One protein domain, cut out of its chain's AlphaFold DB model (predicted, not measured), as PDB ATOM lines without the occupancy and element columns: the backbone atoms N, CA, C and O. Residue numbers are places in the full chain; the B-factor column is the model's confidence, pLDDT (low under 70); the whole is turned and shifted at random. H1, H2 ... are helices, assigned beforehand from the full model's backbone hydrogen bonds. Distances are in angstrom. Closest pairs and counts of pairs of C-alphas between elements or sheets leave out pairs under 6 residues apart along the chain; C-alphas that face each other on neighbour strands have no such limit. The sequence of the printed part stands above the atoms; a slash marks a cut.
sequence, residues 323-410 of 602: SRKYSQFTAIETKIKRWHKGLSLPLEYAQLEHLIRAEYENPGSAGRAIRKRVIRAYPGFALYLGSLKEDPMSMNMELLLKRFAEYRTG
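This is residues 323 to 410 of the 602 residues of an uncharacterized protein of Gimesia panareensis (UniProt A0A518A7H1). Picture a rod of helices in two layers: H1 and H5 run the same way, staggered along the rod with just residues 339 to 342 of H1 beside H5, and make one layer, while H2, H3 and H4 make the other. H2 crosses H1, H3 runs on from there nearly in the direction of H1 and H5, and H4 stands across the far end, beside the end of H5. The printed part has 88 residues with five named helices, in the order H1, H2, H3, H4, H5, and no named strand; the class is all helix, and the packing is mostly crossed. The whole is compact, with a radius of gyration of the C-alphas of 13.6 A, and the C-alphas span 45 by 22 by 17 A along their three main axes.

Start at H1, residues 323 to 342, the longest helix. Its residues 328 to 337 alone touch H2, residues 349 to 361, at a steep tilt of 57 degrees, opposite ways; look at Ile 332 and Ile 356, whose C-alphas are the closest, 6.1 A apart. With residues 339 to 342 alone, H1 only just touches H5, residues 397 to 407, with 3 pairs of C-alphas within 8 A; the closest are those of Gly 342 and Leu 401, 6.1 A apart, and the tilt is a shallow 12 degrees, the same way. From H2, residues 355 to 359 alone touch residues 365 to 366 of H3, residues 365 to 377, at a steep tilt of 47 degrees, opposite ways; the closest C-alphas are those of Glu 359 and Ala 366, 5.3 A apart. H3 is close to H5 but not clearly touching it, at a shallow tilt of 14 degrees, the same way, with the C-alphas of Gly 367 and Met 397 the closest at 6.7 A. H4, residues 379 to 387, touches H5 about perpendicular at 81 degrees, where the C-alphas of Phe 381 and Tyr 407 come closest at 6.4 A. H4 is apart from H1 and H2. In H1, H2, H3, H4 and H5 every O i to N i+4 pair is within hydrogen-bond range.

Find C-alpha 323 at (-13.151, 26.420, 9.368); from there H1 runs 29.0 A to C-alpha 342. H2, residues 349 to 361, measures 18.3 A, and H3, residues 365 to 377, measures 18.2 A. H4 covers residues 379 to 387. H5 runs from residue 397 to C-alpha 407 at (-13.942, 58.766, 33.611), 14.9 A.

The C-alphas of Ser 323 and Gly 410, the two farthest apart, are 45.6 A apart. The printed part has no cut and no long link. Mean pLDDT of the printed part is 72.2; look for values under 70 at residue 323 and at residues 341 to 351, 373 to 384, 386 to 387 and 407 to 410.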
ATOM      1  N   SER A 323     -11.936  25.826   8.785       67.06
ATOM      2  CA  SER A 323     -13.151  26.420   9.368       67.06
ATOM      3  C   SER A 323     -12.917  26.926  10.796       67.06
ATOM      4  O   SER A 323     -13.348  28.018  11.158       67.06
ATOM      5  N   ARG A 324     -12.144  26.183  11.597       70.25
ATOM      6  CA  ARG A 324     -11.822  26.584  12.972       70.25
ATOM      7  C   ARG A 324     -10.940  27.834  13.009       70.25
ATOM      8  O   ARG A 324     -11.193  28.707  13.836       70.25
ATOM      9  N   LYS A 325      -9.951  27.945  12.108       71.00
ATOM     10  CA  LYS A 325      -9.118  29.158  11.989       71.00
ATOM     11  C   LYS A 325      -9.948  30.377  11.597       71.00
ATOM     12  O   LYS A 325      -9.756  31.439  12.176       71.00
ATOM     13  N   TYR A 326     -10.882  30.212  10.663       72.19
ATOM     14  CA  TYR A 326     -11.773  31.285  10.225       72.19
ATOM     15  C   TYR A 326     -12.615  31.854  11.365       72.19
ATOM     16  O   TYR A 326     -12.593  33.061  11.616       72.19
ATOM     17  N   SER A 327     -13.296  30.986  12.117       75.31
ATOM     18  CA  SER A 327     -14.124  31.417  13.247       75.31
ATOM     19  C   SER A 327     -13.296  32.106  14.334       75.31
ATOM     20  O   SER A 327     -13.737  33.095  14.916       75.31
ATOM     21  N   GLN A 328     -12.076  31.621  14.592       75.75
ATOM     22  CA  GLN A 328     -11.162  32.238  15.557       75.75
ATOM     23  C   GLN A 328     -10.666  33.610  15.091       75.75
ATOM     24  O   GLN A 328     -10.716  34.562  15.867       75.75
ATOM     25  N   PHE A 329     -10.234  33.725  13.834       81.12
ATOM     26  CA  PHE A 329      -9.788  34.987  13.246       81.12
ATOM     27  C   PHE A 329     -10.895  36.046  13.309       81.12
ATOM     28  O   PHE A 329     -10.688  37.126  13.858       81.12
ATOM     29  N   THR A 330     -12.097  35.700  12.843       77.12
ATOM     30  CA  THR A 330     -13.251  36.612  12.793       77.12
ATOM     31  C   THR A 330     -13.677  37.070  14.191       77.12
ATOM     32  O   THR A 330     -13.962  38.251  14.415       77.12
ATOM     33  N   ALA A 331     -13.672  36.157  15.169       81.81
ATOM     34  CA  ALA A 331     -13.974  36.492  16.557       81.81
ATOM     35  C   ALA A 331     -12.934  37.455  17.158       81.81
ATOM     36  O   ALA A 331     -13.302  38.408  17.848       81.81
ATOM     37  N   ILE A 332     -11.643  37.236  16.883       83.44
ATOM     38  CA  ILE A 332     -10.552  38.107  17.341       83.44
ATOM     39  C   ILE A 332     -10.647  39.489  16.683       83.44
ATOM     40  O   ILE A 332     -10.588  40.501  17.384       83.44
ATOM     41  N   GLU A 333     -10.843  39.547  15.365       83.25
ATOM     42  CA  GLU A 333     -10.981  40.801  14.618       83.25
ATOM     43  C   GLU A 333     -12.130  41.652  15.175       83.25
ATOM     44  O   GLU A 333     -11.937  42.819  15.527       83.25
ATOM     45  N   THR A 334     -13.304  41.044  15.353       82.94
ATOM     46  CA  THR A 334     -14.494  41.714  15.901       82.94
ATOM     47  C   THR A 334     -14.245  42.248  17.313       82.94
ATOM     48  O   THR A 334     -14.581  43.393  17.633       82.94
ATOM     49  N   LYS A 335     -13.610  41.438  18.165       88.06
ATOM     50  CA  LYS A 335     -13.268  41.786  19.550       88.06
ATOM     51  C   LYS A 335     -12.347  43.010  19.616       88.06
ATOM     52  O   LYS A 335     -12.616  43.934  20.381       88.06
ATOM     53  N   ILE A 336     -11.296  43.046  18.796       81.56
ATOM     54  CA  ILE A 336     -10.309  44.137  18.777       81.56
ATOM     55  C   ILE A 336     -10.928  45.429  18.228       81.56
ATOM     56  O   ILE A 336     -10.770  46.484  18.851       81.56
ATOM     57  N   LYS A 337     -11.697  45.347  17.128       77.19
ATOM     58  CA  LYS A 337     -12.439  46.494  16.569       77.19
ATOM     59  C   LYS A 337     -13.371  47.116  17.623       77.19
ATOM     60  O   LYS A 337     -13.356  48.332  17.821       77.19
ATOM     61  N   ARG A 338     -14.116  46.292  18.378       82.00
ATOM     62  CA  ARG A 338     -15.014  46.751  19.458       82.00
ATOM     63  C   ARG A 338     -14.276  47.505  20.569       82.00
ATOM     64  O   ARG A 338     -14.750  48.550  21.014       82.00
ATOM     65  N   TRP A 339     -13.132  46.998  21.023       83.00
ATOM     66  CA  TRP A 339     -12.358  47.631  22.096       83.00
ATOM     67  C   TRP A 339     -11.791  48.990  21.702       83.00
ATOM     68  O   TRP A 339     -11.885  49.940  22.476       83.00
ATOM     69  N   HIS A 340     -11.242  49.096  20.492       74.88
ATOM     70  CA  HIS A 340     -10.740  50.366  19.974       74.88
ATOM     71  C   HIS A 340     -11.844  51.418  19.879       74.88
ATOM     72  O   HIS A 340     -11.658  52.536  20.359       74.88
ATOM     73  N   LYS A 341     -13.014  51.030  19.351       67.94
ATOM     74  CA  LYS A 341     -14.190  51.904  19.279       67.94
ATOM     75  C   LYS A 341     -14.589  52.420  20.662       67.94
ATOM     76  O   LYS A 341     -14.721  53.622  20.856       67.94
ATOM     77  N   GLY A 342     -14.742  51.532  21.643       56.84
ATOM     78  CA  GLY A 342     -15.209  51.928  22.972       56.84
ATOM     79  C   GLY A 342     -14.199  52.738  23.802       56.84
ATOM     80  O   GLY A 342     -14.609  53.533  24.641       56.84
ATOM     81  N   LEU A 343     -12.892  52.597  23.545       62.25
ATOM     82  CA  LEU A 343     -11.837  53.390  24.198       62.25
ATOM     83  C   LEU A 343     -11.454  54.654  23.417       62.25
ATOM     84  O   LEU A 343     -10.519  55.348  23.811       62.25
ATOM     85  N   SER A 344     -12.145  54.946  22.309       56.09
ATOM     86  CA  SER A 344     -11.806  56.066  21.418       56.09
ATOM     87  C   SER A 344     -10.326  56.035  21.000       56.09
ATOM     88  O   SER A 344      -9.629  57.046  21.034       56.09
ATOM     89  N   LEU A 345      -9.817  54.842  20.667       54.22
ATOM     90  CA  LEU A 345      -8.442  54.644  20.207       54.22
ATOM     91  C   LEU A 345      -8.419  54.444  18.687       54.22
ATOM     92  O   LEU A 345      -9.057  53.506  18.203       54.22
ATOM     93  N   PRO A 346      -7.626  55.218  17.926       48.69
ATOM     94  CA  PRO A 346      -7.518  55.015  16.486       48.69
ATOM     95  C   PRO A 346      -6.932  53.630  16.167       48.69
ATOM     96  O   PRO A 346      -5.967  53.192  16.807       48.69
ATOM     97  N   LEU A 347      -7.530  52.933  15.193       51.81
ATOM     98  CA  LEU A 347      -7.132  51.596  14.744       51.81
ATOM     99  C   LEU A 347      -6.808  51.612  13.250       51.81
ATOM    100  O   LEU A 347      -7.679  51.857  12.418       51.81
ATOM    101  N   GLU A 348      -5.555  51.326  12.918       53.22
ATOM    102  CA  GLU A 348      -5.094  51.207  11.535       53.22
ATOM    103  C   GLU A 348      -5.121  49.753  11.066       53.22
ATOM    104  O   GLU A 348      -4.985  48.837  11.877       53.22
ATOM    105  N   TYR A 349      -5.232  49.524   9.755       51.91
ATOM    106  CA  TYR A 349      -5.329  48.172   9.197       51.91
ATOM    107  C   TYR A 349      -4.092  47.310   9.505       51.91
ATOM    108  O   TYR A 349      -4.214  46.205  10.025       51.91
ATOM    109  N   ALA A 350      -2.887  47.854   9.302       53.84
ATOM    110  CA  ALA A 350      -1.640  47.158   9.633       53.84
ATOM    111  C   ALA A 350      -1.520  46.857  11.140       53.84
ATOM    112  O   ALA A 350      -0.984  45.826  11.548       53.84
ATOM    113  N   GLN A 351      -2.063  47.743  11.978       61.91
ATOM    114  CA  GLN A 351      -2.105  47.537  13.420       61.91
ATOM    115  C   GLN A 351      -3.119  46.454  13.804       61.91
ATOM    116  O   GLN A 351      -2.836  45.649  14.688       61.91
ATOM    117  N   LEU A 352      -4.272  46.399  13.133       70.94
ATOM    118  CA  LEU A 352      -5.278  45.362  13.329       70.94
ATOM    119  C   LEU A 352      -4.713  43.976  13.003       70.94
ATOM    120  O   LEU A 352      -4.835  43.083  13.833       70.94
ATOM    121  N   GLU A 353      -4.039  43.798  11.865       70.44
ATOM    122  CA  GLU A 353      -3.422  42.510  11.514       70.44
ATOM    123  C   GLU A 353      -2.390  42.062  12.553       70.44
ATOM    124  O   GLU A 353      -2.391  40.906  12.979       70.44
ATOM    125  N   HIS A 354      -1.543  42.988  13.014       70.12
ATOM    126  CA  HIS A 354      -0.553  42.698  14.045       70.12
ATOM    127  C   HIS A 354      -1.205  42.315  15.380       70.12
ATOM    128  O   HIS A 354      -0.777  41.360  16.026       70.12
ATOM    129  N   LEU A 355      -2.263  43.024  15.786       74.75
ATOM    130  CA  LEU A 355      -3.001  42.725  17.011       74.75
ATOM    131  C   LEU A 355      -3.771  41.401  16.908       74.75
ATOM    132  O   LEU A 355      -3.798  40.655  17.882       74.75
ATOM    133  N   ILE A 356      -4.355  41.082  15.746       74.31
ATOM    134  CA  ILE A 356      -5.009  39.791  15.500       74.31
ATOM    135  C   ILE A 356      -3.984  38.666  15.606       74.31
ATOM    136  O   ILE A 356      -4.220  37.696  16.323       74.31
ATOM    137  N   ARG A 357      -2.836  38.807  14.934       76.19
ATOM    138  CA  ARG A 357      -1.756  37.821  14.987       76.19
ATOM    139  C   ARG A 357      -1.259  37.622  16.415       76.19
ATOM    140  O   ARG A 357      -1.182  36.488  16.873       76.19
ATOM    141  N   ALA A 358      -0.994  38.708  17.136       73.88
ATOM    142  CA  ALA A 358      -0.548  38.643  18.520       73.88
ATOM    143  C   ALA A 358      -1.594  37.978  19.432       73.88
ATOM    144  O   ALA A 358      -1.231  37.155  20.273       73.88
ATOM    145  N   GLU A 359      -2.881  38.310  19.291       83.62
ATOM    146  CA  GLU A 359      -3.963  37.715  20.092       83.62
ATOM    147  C   GLU A 359      -4.173  36.234  19.749       83.62
ATOM    148  O   GLU A 359      -4.509  35.447  20.631       83.62
ATOM    149  N   TYR A 360      -3.954  35.844  18.490       80.62
ATOM    150  CA  TYR A 360      -4.018  34.454  18.050       80.62
ATOM    151  C   TYR A 360      -2.835  33.628  18.574       80.62
ATOM    152  O   TYR A 360      -3.039  32.538  19.105       80.62
ATOM    153  N   GLU A 361      -1.606  34.142  18.458       78.50
ATOM    154  CA  GLU A 361      -0.386  33.480  18.946       78.50
ATOM    155  C   GLU A 361      -0.336  33.427  20.482       78.50
ATOM    156  O   GLU A 361       0.147  32.456  21.062       78.50
ATOM    157  N   ASN A 362      -0.841  34.465  21.154       76.94
ATOM    158  CA  ASN A 362      -0.840  34.583  22.609       76.94
ATOM    159  C   ASN A 362      -2.114  35.296  23.111       76.94
ATOM    160  O   ASN A 362      -2.140  36.534  23.184       76.94
ATOM    161  N   PRO A 363      -3.169  34.542  23.482       85.38
ATOM    162  CA  PRO A 363      -4.436  35.109  23.934       85.38
ATOM    163  C   PRO A 363      -4.282  36.108  25.090       85.38
ATOM    164  O   PRO A 363      -3.719  35.803  26.142       85.38
ATOM    165  N   GLY A 364      -4.821  37.317  24.913       77.62
ATOM    166  CA  GLY A 364      -4.750  38.413  25.881       77.62
ATOM    167  C   GLY A 364      -3.614  39.410  25.630       77.62
ATOM    168  O   GLY A 364      -3.547  40.437  26.321       77.62
ATOM    169  N   SER A 365      -2.742  39.159  24.651       77.69
ATOM    170  CA  SER A 365      -1.671  40.079  24.254       77.69
ATOM    171  C   SER A 365      -2.215  41.378  23.646       77.69
ATOM    172  O   SER A 365      -1.742  42.455  24.026       77.69
ATOM    173  N   ALA A 366      -3.266  41.321  22.816       79.94
ATOM    174  CA  ALA A 366      -3.887  42.518  22.250       79.94
ATOM    175  C   ALA A 366      -4.546  43.353  23.351       79.94
ATOM    176  O   ALA A 366      -4.338  44.562  23.421       79.94
ATOM    177  N   GLY A 367      -5.245  42.706  24.290       82.12
ATOM    178  CA  GLY A 367      -5.799  43.386  25.465       82.12
ATOM    179  C   GLY A 367      -4.717  44.078  26.305       82.12
ATOM    180  O   GLY A 367      -4.884  45.219  26.728       82.12
ATOM    181  N   ARG A 368      -3.559  43.431  26.505       77.56
ATOM    182  CA  ARG A 368      -2.411  44.024  27.215       77.56
ATOM    183  C   ARG A 368      -1.838  45.239  26.479       77.56
ATOM    184  O   ARG A 368      -1.519  46.235  27.128       77.56
ATOM    185  N   ALA A 369      -1.700  45.161  25.157       74.88
ATOM    186  CA  ALA A 369      -1.221  46.271  24.335       74.88
ATOM    187  C   ALA A 369      -2.186  47.464  24.391       74.88
ATOM    188  O   ALA A 369      -1.759  48.596  24.619       74.88
ATOM    189  N   ILE A 370      -3.490  47.199  24.273       78.88
ATOM    190  CA  ILE A 370      -4.543  48.217  24.325       78.88
ATOM    191  C   ILE A 370      -4.603  48.884  25.707       78.88
ATOM    192  O   ILE A 370      -4.649  50.110  25.776       78.88
ATOM    193  N   ARG A 371      -4.504  48.120  26.804       81.50
ATOM    194  CA  ARG A 371      -4.420  48.657  28.178       81.50
ATOM    195  C   ARG A 371      -3.268  49.644  28.359       81.50
ATOM    196  O   ARG A 371      -3.466  50.752  28.846       81.50
ATOM    197  N   LYS A 372      -2.059  49.280  27.920       73.75
ATOM    198  CA  LYS A 372      -0.905  50.193  27.979       73.75
ATOM    199  C   LYS A 372      -1.138  51.447  27.142       73.75
ATOM    200  O   LYS A 372      -0.796  52.548  27.568       73.75
ATOM    201  N   ARG A 373      -1.718  51.272  25.953       68.44
ATOM    202  CA  ARG A 373      -1.980  52.369  25.024       68.44
ATOM    203  C   ARG A 373      -2.991  53.363  25.586       68.44
ATOM    204  O   ARG A 373      -2.713  54.551  25.527       68.44
ATOM    205  N   VAL A 374      -4.109  52.902  26.155       61.84
ATOM    206  CA  VAL A 374      -5.130  53.807  26.712       61.84
ATOM    207  C   VAL A 374      -4.595  54.592  27.910       61.84
ATOM    208  O   VAL A 374      -4.817  55.790  27.995       61.84
ATOM    209  N   ILE A 375      -3.805  53.970  28.787       64.31
ATOM    210  CA  ILE A 375      -3.219  54.652  29.952       64.31
ATOM    211  C   ILE A 375      -2.175  55.692  29.543       64.31
ATOM    212  O   ILE A 375      -2.107  56.765  30.135       64.31
ATOM    213  N   ARG A 376      -1.388  55.406  28.499       53.53
ATOM    214  CA  ARG A 376      -0.442  56.376  27.936       53.53
ATOM    215  C   ARG A 376      -1.154  57.523  27.222       53.53
ATOM    216  O   ARG A 376      -0.718  58.661  27.344       53.53
ATOM    217  N   ALA A 377      -2.215  57.217  26.478       47.91
ATOM    218  CA  ALA A 377      -3.011  58.214  25.771       47.91
ATOM    219  C   ALA A 377      -3.785  59.124  26.741       47.91
ATOM    220  O   ALA A 377      -3.976  60.296  26.443       47.91
ATOM    221  N   TYR A 378      -4.183  58.607  27.911       50.41
ATOM    222  CA  TYR A 378      -5.006  59.324  28.885       50.41
ATOM    223  C   TYR A 378      -4.447  59.200  30.323       50.41
ATOM    224  O   TYR A 378      -4.975  58.428  31.126       50.41
ATOM    225  N   PRO A 379      -3.412  59.967  30.720       48.25
ATOM    226  CA  PRO A 379      -2.827  59.873  32.065       48.25
ATOM    227  C   PRO A 379      -3.800  60.198  33.211       48.25
ATOM    228  O   PRO A 379      -3.729  59.579  34.272       48.25
ATOM    229  N   GLY A 380      -4.763  61.104  32.994       49.28
ATOM    230  CA  GLY A 380      -5.830  61.388  33.964       49.28
ATOM    231  C   GLY A 380      -6.727  60.175  34.240       49.28
ATOM    232  O   GLY A 380      -7.166  59.970  35.372       49.28
ATOM    233  N   PHE A 381      -6.915  59.298  33.248       61.81
ATOM    234  CA  PHE A 381      -7.618  58.032  33.437       61.81
ATOM    235  C   PHE A 381      -6.824  57.090  34.349       61.81
ATOM    236  O   PHE A 381      -7.404  56.419  35.197       61.81
ATOM    237  N   ALA A 382      -5.491  57.090  34.249       58.59
ATOM    238  CA  ALA A 382      -4.623  56.325  35.143       58.59
ATOM    239  C   ALA A 382      -4.766  56.772  36.606       58.59
ATOM    240  O   ALA A 382      -4.848  55.936  37.504       58.59
ATOM    241  N   LEU A 383      -4.840  58.087  36.839       53.75
ATOM    242  CA  LEU A 383      -5.062  58.659  38.169       53.75
ATOM    243  C   LEU A 383      -6.459  58.332  38.701       53.75
ATOM    244  O   LEU A 383      -6.598  57.984  39.872       53.75
ATOM    245  N   TYR A 384      -7.481  58.394  37.845       61.78
ATOM    246  CA  TYR A 384      -8.836  57.973  38.192       61.78
ATOM    247  C   TYR A 384      -8.875  56.505  38.629       61.78
ATOM    248  O   TYR A 384      -9.356  56.208  39.721       61.78
ATOM    249  N   LEU A 385      -8.290  55.599  37.843       72.06
ATOM    250  CA  LEU A 385      -8.180  54.188  38.216       72.06
ATOM    251  C   LEU A 385      -7.379  54.000  39.512       72.06
ATOM    252  O   LEU A 385      -7.794  53.252  40.394       72.06
ATOM    253  N   GLY A 386      -6.292  54.758  39.683       65.00
ATOM    254  CA  GLY A 386      -5.514  54.790  40.920       65.00
ATOM    255  C   GLY A 386      -6.339  55.220  42.139       65.00
ATOM    256  O   GLY A 386      -6.210  54.620  43.205       65.00
ATOM    257  N   SER A 387      -7.243  56.196  41.986       63.84
ATOM    258  CA  SER A 387      -8.164  56.628  43.051       63.84
ATOM    259  C   SER A 387      -9.160  55.534  43.448       63.84
ATOM    260  O   SER A 387      -9.513  55.410  44.620       63.84
ATOM    261  N   LEU A 388      -9.537  54.683  42.491       76.81
ATOM    262  CA  LEU A 388     -10.354  53.494  42.721       76.81
ATOM    263  C   LEU A 388      -9.535  52.296  43.231       76.81
ATOM    264  O   LEU A 388     -10.110  51.253  43.532       76.81
ATOM    265  N   LYS A 389      -8.206  52.437  43.353       82.50
ATOM    266  CA  LYS A 389      -7.252  51.351  43.640       82.50
ATOM    267  C   LYS A 389      -7.349  50.198  42.633       82.50
ATOM    268  O   LYS A 389      -7.082  49.047  42.972       82.50
ATOM    269  N   GLU A 390      -7.728  50.507  41.397       86.31
ATOM    270  CA  GLU A 390      -7.844  49.545  40.309       86.31
ATOM    271  C   GLU A 390      -6.581  49.600  39.440       86.31
ATOM    272  O   GLU A 390      -6.209  50.655  38.927       86.31
ATOM    273  N   ASP A 391      -5.913  48.459  39.255       85.19
ATOM    274  CA  ASP A 391      -4.779  48.370  38.338       85.19
ATOM    275  C   ASP A 391      -5.281  48.130  36.901       85.19
ATOM    276  O   ASP A 391      -5.863  47.075  36.615       85.19
ATOM    277  N   PRO A 392      -5.031  49.059  35.960       77.12
ATOM    278  CA  PRO A 392      -5.449  48.885  34.579       77.12
ATOM    279  C   PRO A 392      -4.869  47.627  33.942       77.12
ATOM    280  O   PRO A 392      -5.530  47.067  33.080       77.12
ATOM    281  N   MET A 393      -3.673  47.166  34.332       82.44
ATOM    282  CA  MET A 393      -2.989  46.039  33.686       82.44
ATOM    283  C   MET A 393      -3.596  44.674  34.016       82.44
ATOM    284  O   MET A 393      -3.546  43.775  33.169       82.44
ATOM    285  N   SER A 394      -4.188  44.531  35.199       83.50
ATOM    286  CA  SER A 394      -4.939  43.348  35.638       83.50
ATOM    287  C   SER A 394      -6.436  43.424  35.315       83.50
ATOM    288  O   SER A 394      -7.129  42.406  35.340       83.50
ATOM    289  N   MET A 395      -6.937  44.602  34.936       86.88
ATOM    290  CA  MET A 395      -8.340  44.823  34.597       86.88
ATOM    291  C   MET A 395      -8.758  44.112  33.303       86.88
ATOM    292  O   MET A 395      -8.077  44.181  32.274       86.88
ATOM    293  N   ASN A 396      -9.926  43.463  33.309       90.94
ATOM    294  CA  ASN A 396     -10.515  42.935  32.078       90.94
ATOM    295  C   ASN A 396     -10.985  44.077  31.150       90.94
ATOM    296  O   ASN A 396     -11.271  45.187  31.593       90.94
ATOM    297  N   MET A 397     -11.063  43.813  29.844       89.69
ATOM    298  CA  MET A 397     -11.334  44.866  28.856       89.69
ATOM    299  C   MET A 397     -12.737  45.480  28.964       89.69
ATOM    300  O   MET A 397     -12.896  46.657  28.666       89.69
ATOM    301  N   GLU A 398     -13.741  44.721  29.404       92.31
ATOM    302  CA  GLU A 398     -15.112  45.232  29.562       92.31
ATOM    303  C   GLU A 398     -15.210  46.220  30.728       92.31
ATOM    304  O   GLU A 398     -15.829  47.277  30.609       92.31
ATOM    305  N   LEU A 399     -14.541  45.918  31.842       92.31
ATOM    306  CA  LEU A 399     -14.454  46.828  32.976       92.31
ATOM    307  C   LEU A 399     -13.648  48.080  32.610       92.31
ATOM    308  O   LEU A 399     -14.072  49.181  32.944       92.31
ATOM    309  N   LEU A 400     -12.558  47.935  31.852       89.94
ATOM    310  CA  LEU A 400     -11.767  49.072  31.371       89.94
ATOM    311  C   LEU A 400     -12.594  50.007  30.484       89.94
ATOM    312  O   LEU A 400     -12.548  51.219  30.668       89.94
ATOM    313  N   LEU A 401     -13.384  49.445  29.566       84.81
ATOM    314  CA  LEU A 401     -14.323  50.191  28.726       84.81
ATOM    315  C   LEU A 401     -15.347  50.961  29.562       84.81
ATOM    316  O   LEU A 401     -15.567  52.151  29.334       84.81
ATOM    317  N   LYS A 402     -15.940  50.298  30.559       89.69
ATOM    318  CA  LYS A 402     -16.897  50.918  31.478       89.69
ATOM    319  C   LYS A 402     -16.259  52.058  32.277       89.69
ATOM    320  O   LYS A 402     -16.801  53.158  32.300       89.69
ATOM    321  N   ARG A 403     -15.092  51.825  32.885       82.88
ATOM    322  CA  ARG A 403     -14.355  52.835  33.660       82.88
ATOM    323  C   ARG A 403     -13.921  54.007  32.806       82.88
ATOM    324  O   ARG A 403     -13.977  55.140  33.264       82.88
ATOM    325  N   PHE A 404     -13.520  53.755  31.566       75.31
ATOM    326  CA  PHE A 404     -13.171  54.825  30.646       75.31
ATOM    327  C   PHE A 404     -14.391  55.688  30.311       75.31
ATOM    328  O   PHE A 404     -14.302  56.913  30.331       75.31
ATOM    329  N   ALA A 405     -15.557  55.076  30.086       70.06
ATOM    330  CA  ALA A 405     -16.799  55.820  29.897       70.06
ATOM    331  C   ALA A 405     -17.162  56.665  31.133       70.06
ATOM    332  O   ALA A 405     -17.498  57.834  30.970       70.06
ATOM    333  N   GLU A 406     -17.037  56.111  32.344       71.88
ATOM    334  CA  GLU A 406     -17.269  56.823  33.612       71.88
ATOM    335  C   GLU A 406     -16.280  57.983  33.811       71.88
ATOM    336  O   GLU A 406     -16.687  59.104  34.113       71.88
ATOM    337  N   TYR A 407     -14.991  57.749  33.567       65.12
ATOM    338  CA  TYR A 407     -13.942  58.766  33.611       65.12
ATOM    339  C   TYR A 407     -14.277  59.982  32.739       65.12
ATOM    340  O   TYR A 407     -14.192  61.122  33.192       65.12
ATOM    341  N   ARG A 408     -14.760  59.761  31.511       59.59
ATOM    342  CA  ARG A 408     -15.126  60.864  30.606       59.59
ATOM    343  C   ARG A 408     -16.291  61.719  31.102       59.59
ATOM    344  O   ARG A 408     -16.477  62.818  30.597       59.59
ATOM    345  N   THR A 409     -17.078  61.239  32.063       59.38
ATOM    346  CA  THR A 409     -18.184  62.029  32.626       59.38
ATOM    347  C   THR A 409     -17.717  63.061  33.651       59.38
ATOM    348  O   THR A 409     -18.451  64.001  33.925       59.38
ATOM    349  N   GLY A 410     -16.539  62.885  34.266       52.44
ATOM    350  CA  GLY A 410     -16.049  63.765  35.336       52.44
ATOM    351  C   GLY A 410     -16.841  63.707  36.654       52.44
ATOM    352  O   GLY A 410     -16.458  64.361  37.621       52.44
TER     353      GLY A 410